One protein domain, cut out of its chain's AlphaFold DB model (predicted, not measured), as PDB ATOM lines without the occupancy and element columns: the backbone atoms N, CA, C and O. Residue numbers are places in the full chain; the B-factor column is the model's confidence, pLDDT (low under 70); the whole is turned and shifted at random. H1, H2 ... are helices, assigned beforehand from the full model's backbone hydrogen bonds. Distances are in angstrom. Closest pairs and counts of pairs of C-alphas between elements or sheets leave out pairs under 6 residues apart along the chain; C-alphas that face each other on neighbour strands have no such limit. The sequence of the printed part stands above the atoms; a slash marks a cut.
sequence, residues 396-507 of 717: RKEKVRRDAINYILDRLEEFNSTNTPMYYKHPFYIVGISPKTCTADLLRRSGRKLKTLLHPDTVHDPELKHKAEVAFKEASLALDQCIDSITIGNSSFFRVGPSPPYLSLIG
ATOM      1  N   ARG A 396     231.797 183.203 367.308       83.31
ATOM      2  CA  ARG A 396     230.694 184.137 367.565       83.31
ATOM      3  C   ARG A 396     230.405 185.017 366.348       83.31
ATOM      4  O   ARG A 396     229.237 185.188 365.997       83.31
ATOM      5  N   LYS A 397     231.437 185.565 365.697       82.31
ATOM      6  CA  LYS A 397     231.290 186.376 364.473       82.31
ATOM      7  C   LYS A 397     230.694 185.557 363.330       82.31
ATOM      8  O   LYS A 397     229.814 186.048 362.626       82.31
ATOM      9  N   GLU A 398     231.139 184.316 363.166       83.25
ATOM     10  CA  GLU A 398     230.631 183.419 362.131       83.25
ATOM     11  C   GLU A 398     229.167 183.024 362.376       83.25
ATOM     12  O   GLU A 398     228.353 183.073 361.454       83.25
ATOM     13  N   LYS A 399     228.798 182.730 363.631       86.75
ATOM     14  CA  LYS A 399     227.410 182.447 364.021       86.75
ATOM     15  C   LYS A 399     226.487 183.627 363.724       86.75
ATOM     16  O   LYS A 399     225.481 183.448 363.051       86.75
ATOM     17  N   VAL A 400     226.855 184.839 364.148       86.00
ATOM     18  CA  VAL A 400     226.045 186.042 363.878       86.00
ATOM     19  C   VAL A 400     225.878 186.277 362.377       86.00
ATOM     20  O   VAL A 400     224.803 186.672 361.934       86.00
ATOM     21  N   ARG A 401     226.916 186.007 361.575       87.19
ATOM     22  CA  ARG A 401     226.835 186.092 360.113       87.19
ATOM     23  C   ARG A 401     225.843 185.076 359.541       87.19
ATOM     24  O   ARG A 401     225.001 185.453 358.732       87.19
ATOM     25  N   ARG A 402     225.928 183.811 359.962       88.69
ATOM     26  CA  ARG A 402     225.005 182.741 359.551       88.69
ATOM     27  C   ARG A 402     223.561 183.091 359.911       88.69
ATOM     28  O   ARG A 402     222.690 183.033 359.049       88.69
ATOM     29  N   ASP A 403     223.339 183.537 361.144       88.69
ATOM     30  CA  ASP A 403     222.023 183.936 361.640       88.69
ATOM     31  C   ASP A 403     221.480 185.154 360.869       88.69
ATOM     32  O   ASP A 403     220.290 185.223 360.578       88.69
ATOM     33  N   ALA A 404     222.346 186.095 360.467       90.00
ATOM     34  CA  ALA A 404     221.965 187.246 359.648       90.00
ATOM     35  C   ALA A 404     221.552 186.869 358.222       90.00
ATOM     36  O   ALA A 404     220.555 187.387 357.720       90.00
ATOM     37  N   ILE A 405     222.306 185.974 357.578       90.81
ATOM     38  CA  ILE A 405     221.982 185.462 356.240       90.81
ATOM     39  C   ILE A 405     220.630 184.747 356.281       90.81
ATOM     40  O   ILE A 405     219.752 185.071 355.485       90.81
ATOM     41  N   ASN A 406     220.446 183.832 357.236       90.50
ATOM     42  CA  ASN A 406     219.200 183.084 357.384       90.50
ATOM     43  C   ASN A 406     218.020 184.014 357.672       90.50
ATOM     44  O   ASN A 406     217.002 183.916 357.001       90.50
ATOM     45  N   TYR A 407     218.187 184.993 358.567       92.19
ATOM     46  CA  TYR A 407     217.135 185.962 358.868       92.19
ATOM     47  C   TYR A 407     216.617 186.674 357.606       92.19
ATOM     48  O   TYR A 407     215.407 186.733 357.392       92.19
ATOM     49  N   ILE A 408     217.511 187.193 356.752       91.62
ATOM     50  CA  ILE A 408     217.109 187.883 355.513       91.62
ATOM     51  C   ILE A 408     216.356 186.937 354.573       91.62
ATOM     52  O   ILE A 408     215.335 187.329 354.006       91.62
ATOM     53  N   LEU A 409     216.847 185.706 354.405       90.94
ATOM     54  CA  LEU A 409     216.228 184.715 353.524       90.94
ATOM     55  C   LEU A 409     214.846 184.290 354.032       90.94
ATOM     56  O   LEU A 409     213.896 184.300 353.253       90.94
ATOM     57  N   ASP A 410     214.706 184.031 355.333       89.25
ATOM     58  CA  ASP A 410     213.431 183.669 355.958       89.25
ATOM     59  C   ASP A 410     212.402 184.800 355.797       89.25
ATOM     60  O   ASP A 410     211.241 184.568 355.454       89.25
ATOM     61  N   ARG A 411     212.815 186.062 356.009       89.31
ATOM     62  CA  ARG A 411     211.916 187.214 355.813       89.31
ATOM     63  C   ARG A 411     211.536 187.406 354.347       89.31
ATOM     64  O   ARG A 411     210.417 187.834 354.072       89.31
ATOM     65  N   LEU A 412     212.444 187.123 353.415       88.75
ATOM     66  CA  LEU A 412     212.180 187.201 351.980       88.75
ATOM     67  C   LEU A 412     211.188 186.120 351.530       88.75
ATOM     68  O   LEU A 412     210.279 186.407 350.750       88.75
ATOM     69  N   GLU A 413     211.332 184.895 352.032       87.88
ATOM     70  CA  GLU A 413     210.400 183.799 351.765       87.88
ATOM     71  C   GLU A 413     208.995 184.138 352.281       87.88
ATOM     72  O   GLU A 413     208.011 184.050 351.540       87.88
ATOM     73  N   GLU A 414     208.898 184.642 353.513       86.06
ATOM     74  CA  GLU A 414     207.632 185.118 354.071       86.06
ATOM     75  C   GLU A 414     207.059 186.305 353.283       86.06
ATOM     76  O   GLU A 414     205.857 186.346 353.025       86.06
ATOM     77  N   PHE A 415     207.886 187.259 352.852       85.50
ATOM     78  CA  PHE A 415     207.446 188.402 352.046       85.50
ATOM     79  C   PHE A 415     206.808 187.961 350.716       85.50
ATOM     80  O   PHE A 415     205.775 188.507 350.309       85.50
ATOM     81  N   ASN A 416     207.382 186.943 350.070       85.38
ATOM     82  CA  ASN A 416     206.916 186.409 348.790       85.38
ATOM     83  C   ASN A 416     205.712 185.458 348.914       85.38
ATOM     84  O   ASN A 416     205.049 185.175 347.913       85.38
ATOM     85  N   SER A 417     205.385 184.992 350.121       86.38
ATOM     86  CA  SER A 417     204.247 184.102 350.345       86.38
ATOM     87  C   SER A 417     202.898 184.787 350.070       86.38
ATOM     88  O   SER A 417     202.638 185.955 350.397       86.38
ATOM     89  N   THR A 418     201.984 184.031 349.461       78.25
ATOM     90  CA  THR A 418     200.619 184.479 349.149       78.25
ATOM     91  C   THR A 418     199.756 184.642 350.400       78.25
ATOM     92  O   THR A 418     198.826 185.446 350.386       78.25
ATOM     93  N   ASN A 419     200.109 183.958 351.493       79.12
ATOM     94  CA  ASN A 419     199.379 183.979 352.763       79.12
ATOM     95  C   ASN A 419     199.805 185.120 353.702       79.12
ATOM     96  O   ASN A 419     199.204 185.304 354.761       79.12
ATOM     97  N   THR A 420     200.829 185.894 353.335       78.25
ATOM     98  CA  THR A 420     201.374 186.942 354.202       78.25
ATOM     99  C   THR A 420     200.498 188.198 354.178       78.25
ATOM    100  O   THR A 420     200.230 188.740 353.098       78.25
ATOM    101  N   PRO A 421     200.064 188.706 355.347       79.56
ATOM    102  CA  PRO A 421     199.267 189.923 355.435       79.56
ATOM    103  C   PRO A 421     199.942 191.137 354.779       79.56
ATOM    104  O   PRO A 421     201.149 191.337 354.907       79.56
ATOM    105  N   MET A 422     199.153 192.006 354.137       76.44
ATOM    106  CA  MET A 422     199.659 193.178 353.398       76.44
ATOM    107  C   MET A 422     200.520 194.131 354.240       76.44
ATOM    108  O   MET A 422     201.413 194.782 353.713       76.44
ATOM    109  N   TYR A 423     200.301 194.194 355.554       74.25
ATOM    110  CA  TYR A 423     201.083 195.045 356.455       74.25
ATOM    111  C   TYR A 423     202.491 194.511 356.778       74.25
ATOM    112  O   TYR A 423     203.241 195.235 357.425       74.25
ATOM    113  N   TYR A 424     202.852 193.300 356.333       78.44
ATOM    114  CA  TYR A 424     204.226 192.767 356.343       78.44
ATOM    115  C   TYR A 424     204.887 192.802 354.954       78.44
ATOM    116  O   TYR A 424     206.080 192.538 354.821       78.44
ATOM    117  N   LYS A 425     204.142 193.173 353.902       83.62
ATOM    118  CA  LYS A 425     204.658 193.296 352.531       83.62
ATOM    119  C   LYS A 425     205.306 194.658 352.306       83.62
ATOM    120  O   LYS A 425     204.849 195.455 351.492       83.62
ATOM    121  N   HIS A 426     206.378 194.936 353.044       85.69
ATOM    122  CA  HIS A 426     207.173 196.147 352.860       85.69
ATOM    123  C   HIS A 426     208.680 195.900 353.055       85.69
ATOM    124  O   HIS A 426     209.070 194.993 353.791       85.69
ATOM    125  N   PRO A 427     209.553 196.755 352.493       86.19
ATOM    126  CA  PRO A 427     211.004 196.547 352.531       86.19
ATOM    127  C   PRO A 427     211.589 196.513 353.952       86.19
ATOM    128  O   PRO A 427     212.459 195.696 354.239       86.19
ATOM    129  N   PHE A 428     211.047 197.310 354.888       86.38
ATOM    130  CA  PHE A 428     211.481 197.297 356.299       86.38
ATOM    131  C   PHE A 428     211.299 195.935 356.992       86.38
ATOM    132  O   PHE A 428     211.957 195.676 357.993       86.38
ATOM    133  N   TYR A 429     210.424 195.065 356.472       85.94
ATOM    134  CA  TYR A 429     210.185 193.728 357.011       85.94
ATOM    135  C   TYR A 429     211.357 192.795 356.707       85.94
ATOM    136  O   TYR A 429     211.831 192.095 357.597       85.94
ATOM    137  N   ILE A 430     211.868 192.863 355.472       86.44
ATOM    138  CA  ILE A 430     212.993 192.058 354.986       86.44
ATOM    139  C   ILE A 430     214.251 192.373 355.795       86.44
ATOM    140  O   ILE A 430     214.916 191.469 356.285       86.44
ATOM    141  N   VAL A 431     214.551 193.661 355.996       87.19
ATOM    142  CA  VAL A 431     215.746 194.082 356.748       87.19
ATOM    143  C   VAL A 431     215.540 194.039 358.269       87.19
ATOM    144  O   VAL A 431     216.514 194.094 359.020       87.19
ATOM    145  N   GLY A 432     214.284 193.970 358.722       83.62
ATOM    146  CA  GLY A 432     213.884 193.994 360.132       83.62
ATOM    147  C   GLY A 432     214.285 195.262 360.890       83.62
ATOM    148  O   GLY A 432     214.492 195.209 362.094       83.62
ATOM    149  N   ILE A 433     214.418 196.395 360.194       85.12
ATOM    150  CA  ILE A 433     214.730 197.696 360.802       85.12
ATOM    151  C   ILE A 433     213.439 198.496 360.914       85.12
ATOM    152  O   ILE A 433     212.747 198.699 359.918       85.12
ATOM    153  N   SER A 434     213.112 198.984 362.109       82.19
ATOM    154  CA  SER A 434     211.880 199.748 362.303       82.19
ATOM    155  C   SER A 434     211.953 201.132 361.639       82.19
ATOM    156  O   SER A 434     212.863 201.915 361.930       82.19
ATOM    157  N   PRO A 435     210.963 201.511 360.806       75.50
ATOM    158  CA  PRO A 435     210.898 202.858 360.240       75.50
ATOM    159  C   PRO A 435     210.641 203.934 361.305       75.50
ATOM    160  O   PRO A 435     210.848 205.114 361.038       75.50
ATOM    161  N   LYS A 436     210.198 203.548 362.512       74.12
ATOM    162  CA  LYS A 436     209.947 204.472 363.631       74.12
ATOM    163  C   LYS A 436     211.221 204.853 364.383       74.12
ATOM    164  O   LYS A 436     211.258 205.916 364.992       74.12
ATOM    165  N   THR A 437     212.237 203.991 364.363       70.62
ATOM    166  CA  THR A 437     213.499 204.185 365.097       70.62
ATOM    167  C   THR A 437     214.650 204.603 364.180       70.62
ATOM    168  O   THR A 437     215.741 204.899 364.663       70.62
ATOM    169  N   CYS A 438     214.420 204.684 362.862       75.12
ATOM    170  CA  CYS A 438     215.474 204.895 361.877       75.12
ATOM    171  C   CYS A 438     215.249 206.135 360.994       75.12
ATOM    172  O   CYS A 438     214.204 206.294 360.369       75.12
ATOM    173  N   THR A 439     216.265 206.998 360.894       81.38
ATOM    174  CA  THR A 439     216.328 208.086 359.902       81.38
ATOM    175  C   THR A 439     217.034 207.613 358.631       81.38
ATOM    176  O   THR A 439     217.827 206.672 358.674       81.38
ATOM    177  N   ALA A 440     216.831 208.296 357.497       80.25
ATOM    178  CA  ALA A 440     217.506 207.949 356.240       80.25
ATOM    179  C   ALA A 440     219.048 207.903 356.375       80.25
ATOM    180  O   ALA A 440     219.701 207.028 355.808       80.25
ATOM    181  N   ASP A 441     219.644 208.792 357.177       81.44
ATOM    182  CA  ASP A 441     221.097 208.826 357.403       81.44
ATOM    183  C   ASP A 441     221.600 207.740 358.358       81.44
ATOM    184  O   ASP A 441     222.740 207.275 358.236       81.44
ATOM    185  N   LEU A 442     220.775 207.315 359.316       82.75
ATOM    186  CA  LEU A 442     221.075 206.149 360.142       82.75
ATOM    187  C   LEU A 442     220.992 204.874 359.296       82.75
ATOM    188  O   LEU A 442     221.937 204.090 359.294       82.75
ATOM    189  N   LEU A 443     219.952 204.740 358.471       84.62
ATOM    190  CA  LEU A 443     219.750 203.600 357.581       84.62
ATOM    191  C   LEU A 443     220.886 203.449 356.557       84.62
ATOM    192  O   LEU A 443     221.365 202.343 356.331       84.62
ATOM    193  N   ARG A 444     221.413 204.550 356.003       85.25
ATOM    194  CA  ARG A 444     222.603 204.524 355.123       85.25
ATOM    195  C   ARG A 444     223.881 204.077 355.838       85.25
ATOM    196  O   ARG A 444     224.774 203.495 355.218       85.25
ATOM    197  N   ARG A 445     224.036 204.390 357.128       85.06
ATOM    198  CA  ARG A 445     225.201 203.971 357.929       85.06
ATOM    199  C   ARG A 445     225.084 202.507 358.345       85.06
ATOM    200  O   ARG A 445     226.021 201.745 358.123       85.06
ATOM    201  N   SER A 446     223.937 202.110 358.877       84.00
ATOM    202  CA  SER A 446     223.657 200.736 359.300       84.00
ATOM    203  C   SER A 446     223.556 199.781 358.110       84.00
ATOM    204  O   SER A 446     224.077 198.674 358.171       84.00
ATOM    205  N   GLY A 447     223.021 200.240 356.977       85.88
ATOM    206  CA  GLY A 447     222.982 199.490 355.724       85.88
ATOM    207  C   GLY A 447     224.371 199.180 355.164       85.88
ATOM    208  O   GLY A 447     224.595 198.078 354.677       85.88
ATOM    209  N   ARG A 448     225.349 200.089 355.303       87.25
ATOM    210  CA  ARG A 448     226.753 199.789 354.956       87.25
ATOM    211  C   ARG A 448     227.320 198.663 355.818       87.25
ATOM    212  O   ARG A 448     227.931 197.748 355.280       87.25
ATOM    213  N   LYS A 449     227.073 198.700 357.132       87.25
ATOM    214  CA  LYS A 449     227.514 197.650 358.063       87.25
ATOM    215  C   LYS A 449     226.842 196.304 357.780       87.25
ATOM    216  O   LYS A 449     227.524 195.285 357.791       87.25
ATOM    217  N   LEU A 450     225.543 196.303 357.468       88.38
ATOM    218  CA  LEU A 450     224.805 195.095 357.091       88.38
ATOM    219  C   LEU A 450     225.340 194.489 355.787       88.38
ATOM    220  O   LEU A 450     225.596 193.293 355.727       88.38
ATOM    221  N   LYS A 451     225.591 195.320 354.767       89.25
ATOM    222  CA  LYS A 451     226.207 194.882 353.506       89.25
ATOM    223  C   LYS A 451     227.591 194.268 353.746       89.25
ATOM    224  O   LYS A 451     227.886 193.218 353.194       89.25
ATOM    225  N   THR A 452     228.423 194.863 354.605       89.19
ATOM    226  CA  THR A 452     229.722 194.274 354.975       89.19
ATOM    227  C   THR A 452     229.572 192.935 355.703       89.19
ATOM    228  O   THR A 452     230.332 192.016 355.421       89.19
ATOM    229  N   LEU A 453     228.592 192.806 356.605       86.56
ATOM    230  CA  LEU A 453     228.325 191.562 357.331       86.56
ATOM    231  C   LEU A 453     227.879 190.428 356.395       86.56
ATOM    232  O   LEU A 453     228.325 189.298 356.563       86.56
ATOM    233  N   LEU A 454     227.030 190.737 355.413       89.38
ATOM    234  CA  LEU A 454     226.465 189.773 354.461       89.38
ATOM    235  C   LEU A 454     227.351 189.531 353.227       89.38
ATOM    236  O   LEU A 454     226.959 188.780 352.340       89.38
ATOM    237  N   HIS A 455     228.516 190.180 353.120       90.69
ATOM    238  CA  HIS A 455     229.306 190.144 351.891       90.69
ATOM    239  C   HIS A 455     229.814 188.716 351.584       90.69
ATOM    240  O   HIS A 455     230.510 188.138 352.427       90.69
ATOM    241  N   PRO A 456     229.573 188.167 350.377       87.69
ATOM    242  CA  PRO A 456     229.932 186.787 350.025       87.69
ATOM    243  C   PRO A 456     231.420 186.451 350.172       87.69
ATOM    244  O   PRO A 456     231.765 185.345 350.571       87.69
ATOM    245  N   ASP A 457     232.315 187.411 349.911       84.38
ATOM    246  CA  ASP A 457     233.770 187.210 350.064       84.38
ATOM    247  C   ASP A 457     234.220 186.979 351.515       84.38
ATOM    248  O   ASP A 457     235.351 186.562 351.752       84.38
ATOM    249  N   THR A 458     233.352 187.248 352.494       79.06
ATOM    250  CA  THR A 458     233.634 187.001 353.917       79.06
ATOM    251  C   THR A 458     233.169 185.619 354.389       79.06
ATOM    252  O   THR A 458     233.274 185.309 355.577       79.06
ATOM    253  N   VAL A 459     232.655 184.791 353.471       81.25
ATOM    254  CA  VAL A 459     232.146 183.439 353.722       81.25
ATOM    255  C   VAL A 459     233.047 182.412 353.036       81.25
ATOM    256  O   VAL A 459     233.278 182.478 351.829       81.25
ATOM    257  N   HIS A 460     233.547 181.452 353.815       76.62
ATOM    258  CA  HIS A 460     234.440 180.398 353.324       76.62
ATOM    259  C   HIS A 460     233.698 179.129 352.874       76.62
ATOM    260  O   HIS A 460     234.206 178.407 352.022       76.62
ATOM    261  N   ASP A 461     232.493 178.887 353.394       82.88
ATOM    262  CA  ASP A 461     231.640 177.752 353.029       82.88
ATOM    263  C   ASP A 461     230.931 177.996 351.676       82.88
ATOM    264  O   ASP A 461     230.229 179.006 351.543       82.88
ATOM    265  N   PRO A 462     231.084 177.113 350.667       82.31
ATOM    266  CA  PRO A 462     230.478 177.283 349.345       82.31
ATOM    267  C   PRO A 462     228.941 177.315 349.356       82.31
ATOM    268  O   PRO A 462     228.357 178.089 348.596       82.31
ATOM    269  N   GLU A 463     228.271 176.540 350.216       82.19
ATOM    270  CA  GLU A 463     226.802 176.527 350.277       82.19
ATOM    271  C   GLU A 463     226.265 177.800 350.933       82.19
ATOM    272  O   GLU A 463     225.337 178.448 350.433       82.19
ATOM    273  N   LEU A 464     226.894 178.208 352.037       84.19
ATOM    274  CA  LEU A 464     226.554 179.453 352.714       84.19
ATOM    275  C   LEU A 464     226.895 180.675 351.858       84.19
ATOM    276  O   LEU A 464     226.215 181.693 351.952       84.19
ATOM    277  N   LYS A 465     227.916 180.589 351.000       88.94
ATOM    278  CA  LYS A 465     228.303 181.670 350.092       88.94
ATOM    279  C   LYS A 465     227.206 181.972 349.079       88.94
ATOM    280  O   LYS A 465     226.882 183.140 348.883       88.94
ATOM    281  N   HIS A 466     226.580 180.948 348.499       88.12
ATOM    282  CA  HIS A 466     225.444 181.151 347.598       88.12
ATOM    283  C   HIS A 466     224.259 181.810 348.323       88.12
ATOM    284  O   HIS A 466     223.685 182.787 347.838       88.12
ATOM    285  N   LYS A 467     223.947 181.347 349.540       89.19
ATOM    286  CA  LYS A 467     222.925 181.966 350.402       89.19
ATOM    287  C   LYS A 467     223.262 183.420 350.751       89.19
ATOM    288  O   LYS A 467     222.384 184.280 350.714       89.19
ATOM    289  N   ALA A 468     224.533 183.714 351.026       90.56
ATOM    290  CA  ALA A 468     225.022 185.062 351.295       90.56
ATOM    291  C   ALA A 468     224.895 185.978 350.071       90.56
ATOM    292  O   ALA A 468     224.507 187.130 350.223       90.56
ATOM    293  N   GLU A 469     225.158 185.486 348.856       91.94
ATOM    294  CA  GLU A 469     224.973 186.254 347.616       91.94
ATOM    295  C   GLU A 469     223.519 186.683 347.417       91.94
ATOM    296  O   GLU A 469     223.261 187.837 347.061       91.94
ATOM    297  N   VAL A 470     222.575 185.773 347.662       90.94
ATOM    298  CA  VAL A 470     221.138 186.058 347.577       90.94
ATOM    299  C   VAL A 470     220.734 187.049 348.671       90.94
ATOM    300  O   VAL A 470     220.201 188.114 348.363       90.94
ATOM    301  N   ALA A 471     221.076 186.769 349.932       91.44
ATOM    302  CA  ALA A 471     220.760 187.645 351.059       91.44
ATOM    303  C   ALA A 471     221.361 189.054 350.898       91.44
ATOM    304  O   ALA A 471     220.701 190.050 351.185       91.44
ATOM    305  N   PHE A 472     222.592 189.165 350.397       93.31
ATOM    306  CA  PHE A 472     223.268 190.441 350.165       93.31
ATOM    307  C   PHE A 472     222.560 191.293 349.106       93.31
ATOM    308  O   PHE A 472     222.393 192.503 349.302       93.31
ATOM    309  N   LYS A 473     222.143 190.687 347.986       93.81
ATOM    310  CA  LYS A 473     221.417 191.384 346.912       93.81
ATOM    311  C   LYS A 473     220.063 191.885 347.403       93.81
ATOM    312  O   LYS A 473     219.755 193.064 347.242       93.81
ATOM    313  N   GLU A 474     219.310 191.017 348.066       91.25
ATOM    314  CA  GLU A 474     217.945 191.302 348.513       91.25
ATOM    315  C   GLU A 474     217.917 192.294 349.679       91.25
ATOM    316  O   GLU A 474     217.157 193.262 349.655       91.25
ATOM    317  N   ALA A 475     218.832 192.166 350.644       91.12
ATOM    318  CA  ALA A 475     219.003 193.172 351.688       91.12
ATOM    319  C   ALA A 475     219.425 194.529 351.104       91.12
ATOM    320  O   ALA A 475     218.977 195.570 351.581       91.12
ATOM    321  N   SER A 476     220.268 194.545 350.065       91.31
ATOM    322  CA  SER A 476     220.680 195.792 349.410       91.31
ATOM    323  C   SER A 476     219.516 196.498 348.726       91.31
ATOM    324  O   SER A 476     219.357 197.700 348.919       91.31
ATOM    325  N   LEU A 477     218.699 195.749 347.986       92.44
ATOM    326  CA  LEU A 477     217.522 196.264 347.297       92.44
ATOM    327  C   LEU A 477     216.457 196.746 348.294       92.44
ATOM    328  O   LEU A 477     215.935 197.851 348.153       92.44
ATOM    329  N   ALA A 478     216.192 195.971 349.348       89.56
ATOM    330  CA  ALA A 478     215.250 196.348 350.396       89.56
ATOM    331  C   ALA A 478     215.700 197.607 351.162       89.56
ATOM    332  O   ALA A 478     214.874 198.465 351.475       89.56
ATOM    333  N   LEU A 479     217.003 197.759 351.438       89.81
ATOM    334  CA  LEU A 479     217.561 198.958 352.075       89.81
ATOM    335  C   LEU A 479     217.346 200.220 351.232       89.81
ATOM    336  O   LEU A 479     216.981 201.257 351.787       89.81
ATOM    337  N   ASP A 480     217.548 200.139 349.917       88.12
ATOM    338  CA  ASP A 480     217.368 201.285 349.023       88.12
ATOM    339  C   ASP A 480     215.882 201.701 348.979       88.12
ATOM    340  O   ASP A 480     215.552 202.869 349.190       88.12
ATOM    341  N   GLN A 481     214.966 200.732 348.882       87.38
ATOM    342  CA  GLN A 481     213.519 200.987 348.933       87.38
ATOM    343  C   GLN A 481     213.038 201.530 350.293       87.38
ATOM    344  O   GLN A 481     212.082 202.312 350.359       87.38
ATOM    345  N   CYS A 482     213.688 201.144 351.396       86.50
ATOM    346  CA  CYS A 482     213.428 201.716 352.718       86.50
ATOM    347  C   CYS A 482     213.791 203.210 352.767       86.50
ATOM    348  O   CYS A 482     213.034 204.010 353.320       86.50
ATOM    349  N   ILE A 483     214.930 203.602 352.181       85.19
ATOM    350  CA  ILE A 483     215.369 205.006 352.132       85.19
ATOM    351  C   ILE A 483     214.343 205.850 351.367       85.19
ATOM    352  O   ILE A 483     213.926 206.891 351.878       85.19
ATOM    353  N   ASP A 484     213.886 205.370 350.210       84.38
ATOM    354  CA  ASP A 484     212.877 206.056 349.393       84.38
ATOM    355  C   ASP A 484     211.519 206.156 350.110       84.38
ATOM    356  O   ASP A 484     210.830 207.173 350.064       84.38
ATOM    357  N   SER A 485     211.138 205.123 350.861       81.50
ATOM    358  CA  SER A 485     209.883 205.122 351.621       81.50
ATOM    359  C   SER A 485     209.887 206.114 352.795       81.50
ATOM    360  O   SER A 485     208.838 206.665 353.140       81.50
ATOM    361  N   ILE A 486     211.050 206.364 353.415       79.81
ATOM    362  CA  ILE A 486     211.210 207.374 354.478       79.81
ATOM    363  C   ILE A 486     211.148 208.793 353.909       79.81
ATOM    364  O   ILE A 486     210.545 209.662 354.533       79.81
ATOM    365  N   THR A 487     211.738 209.044 352.737       74.94
ATOM    366  CA  THR A 487     211.744 210.384 352.123       74.94
ATOM    367  C   THR A 487     210.363 210.811 351.618       74.94
ATOM    368  O   THR A 487     210.068 212.003 351.614       74.94
ATOM    369  N   ILE A 488     209.499 209.854 351.257       75.00
ATOM    370  CA  ILE A 488     208.125 210.093 350.778       75.00
ATOM    371  C   ILE A 488     207.107 210.248 351.936       75.00
ATOM    372  O   ILE A 488     206.020 210.781 351.731       75.00
ATOM    373  N   GLY A 489     207.450 209.849 353.170       60.59
ATOM    374  CA  GLY A 489     206.639 210.105 354.375       60.59
ATOM    375  C   GLY A 489     205.528 209.086 354.690       60.59
ATOM    376  O   GLY A 489     204.701 209.342 355.560       60.59
ATOM    377  N   ASN A 490     205.521 207.914 354.043       59.84
ATOM    378  CA  ASN A 490     204.465 206.890 354.176       59.84
ATOM    379  C   ASN A 490     204.803 205.725 355.137       59.84
ATOM    380  O   ASN A 490     204.176 204.669 355.083       59.84
ATOM    381  N   SER A 491     205.795 205.872 356.018       58.66
ATOM    382  CA  SER A 491     206.427 204.734 356.709       58.66
ATOM    383  C   SER A 491     205.906 204.410 358.121       58.66
ATOM    384  O   SER A 491     206.272 203.382 358.694       58.66
ATOM    385  N   SER A 492     205.036 205.239 358.701       57.72
ATOM    386  CA  SER A 492     204.623 205.162 360.115       57.72
ATOM    387  C   SER A 492     203.635 204.031 360.455       57.72
ATOM    388  O   SER A 492     203.478 203.696 361.636       57.72
ATOM    389  N   PHE A 493     203.011 203.408 359.446       63.12
ATOM    390  CA  PHE A 493     202.011 202.338 359.603       63.12
ATOM    391  C   PHE A 493     202.564 200.913 359.427       63.12
ATOM    392  O   PHE A 493     201.844 199.944 359.668       63.12
ATOM    393  N   PHE A 494     203.830 200.769 359.032       72.69
ATOM    394  CA  PHE A 494     204.449 199.468 358.774       72.69
ATOM    395  C   PHE A 494     204.796 198.718 360.068       72.69
ATOM    396  O   PHE A 494     205.250 199.318 361.050       72.69
ATOM    397  N   ARG A 495     204.579 197.395 360.079       69.31
ATOM    398  CA  ARG A 495     204.928 196.519 361.205       69.31
ATOM    399  C   ARG A 495     206.213 195.766 360.889       69.31
ATOM    400  O   ARG A 495     206.265 194.980 359.955       69.31
ATOM    401  N   VAL A 496     207.231 195.951 361.716       68.25
ATOM    402  CA  VAL A 496     208.434 195.114 361.657       68.25
ATOM    403  C   VAL A 496     208.175 193.731 362.253       68.25
ATOM    404  O   VAL A 496     207.344 193.577 363.151       68.25
ATOM    405  N   GLY A 497     208.844 192.729 361.684       68.56
ATOM    406  CA  GLY A 497     208.837 191.347 362.156       68.56
ATOM    407  C   GLY A 497     209.710 191.142 363.405       68.56
ATOM    408  O   GLY A 497     209.981 192.106 364.123       68.56
ATOM    409  N   PRO A 498     210.132 189.898 363.697       73.62
ATOM    410  CA  PRO A 498     211.025 189.608 364.818       73.62
ATOM    411  C   PRO A 498     212.347 190.378 364.694       73.62
ATOM    412  O   PRO A 498     212.792 190.677 363.594       73.62
ATOM    413  N   SER A 499     212.975 190.702 365.824       78.19
ATOM    414  CA  SER A 499     214.215 191.489 365.859       78.19
ATOM    415  C   SER A 499     215.387 190.730 365.204       78.19
ATOM    416  O   SER A 499     215.671 189.602 365.622       78.19
ATOM    417  N   PRO A 500     216.080 191.302 364.195       83.31
ATOM    418  CA  PRO A 500     217.226 190.653 363.581       83.31
ATOM    419  C   PRO A 500     218.392 190.421 364.551       83.31
ATOM    420  O   PRO A 500     218.759 191.319 365.316       83.31
ATOM    421  N   PRO A 501     219.103 189.284 364.428       81.75
ATOM    422  CA  PRO A 501     220.243 188.942 365.286       81.75
ATOM    423  C   PRO A 501     221.456 189.871 365.094       81.75
ATOM    424  O   PRO A 501     222.390 189.855 365.894       81.75
ATOM    425  N   TYR A 502     221.454 190.692 364.038       83.62
ATOM    426  CA  TYR A 502     222.535 191.607 363.668       83.62
ATOM    427  C   TYR A 502     222.274 193.079 364.014       83.62
ATOM    428  O   TYR A 502     223.151 193.907 363.761       83.62
ATOM    429  N   LEU A 503     221.106 193.432 364.566       81.19
ATOM    430  CA  LEU A 503     220.727 194.830 364.815       81.19
ATOM    431  C   LEU A 503     221.753 195.590 365.674       81.19
ATOM    432  O   LEU A 503     222.227 196.663 365.282       81.19
ATOM    433  N   SER A 504     222.195 194.982 366.777       79.31
ATOM    434  CA  SER A 504     223.208 195.562 367.667       79.31
ATOM    435  C   SER A 504     224.572 195.737 366.982       79.31
ATOM    436  O   SER A 504     225.248 196.745 367.187       79.31
ATOM    437  N   LEU A 505     224.964 194.822 366.084       75.81
ATOM    438  CA  LEU A 505     226.213 194.930 365.315       75.81
ATOM    439  C   LEU A 505     226.170 196.066 364.281       75.81
ATOM    440  O   LEU A 505     227.192 196.704 364.004       75.81
ATOM    441  N   ILE A 506     224.995 196.353 363.717       77.31
ATOM    442  CA  ILE A 506     224.814 197.458 362.767       77.31
ATOM    443  C   ILE A 506     224.517 198.801 363.459       77.31
ATOM    444  O   ILE A 506     224.397 199.826 362.779       77.31
ATOM    445  N   GLY A 507     224.511 198.823 364.797       66.69
ATOM    446  CA  GLY A 507     224.341 200.019 365.626       66.69
ATOM    447  C   GLY A 507     222.902 200.529 365.684       66.69
ATOM    448  O   GLY A 507     222.705 201.743 365.712       66.69
TER     449      GLY A 507
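AT A GLANCE: This is residues 396 to 507 of the 717 residues of an uncharacterized protein of Theileria equi strain WA (UniProt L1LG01). A hairpin of two helices, H3 and the longer H4, is crossed steeply by H1, which packs on H4, while short H2 packs on H1 and H4. The tail, residues 489 to 507, runs back on the side away from H4. The 112 printed residues include four named helices, H1 to H4 in order, and no named strand: all helix. The whole is compact, with a radius of gyration of the C-alphas of 13.5 A, spanning 40 by 33 by 20 A.

HOW THE PARTS SIT: H1, residues 396 to 416, touches H4, residues 462 to 488, at a steep tilt of 63 degrees; C-alphas 405 and 471 are closest, 5.8 A. H2, residues 427 to 431, touches H4; C-alphas 427 and 478 are closest, 4.8 A. H3, residues 440 to 453, forms a hairpin with H4, opposite ways at 3 degrees, a shallow tilt. In these four helices every O i to N i+4 pair is within hydrogen-bond range.

IN THESE COORDINATES: H1 measures 30.4 A from C-alpha 396 at (230.694, 184.137, 367.565); H3 19.7 A; H4 39.7 A, to C-alpha 488 at (208.125, 210.093, 350.778).

THE WHOLE: The printed part has no cut. Residues 489 to 493, 495 to 497 and 507 are under pLDDT 70.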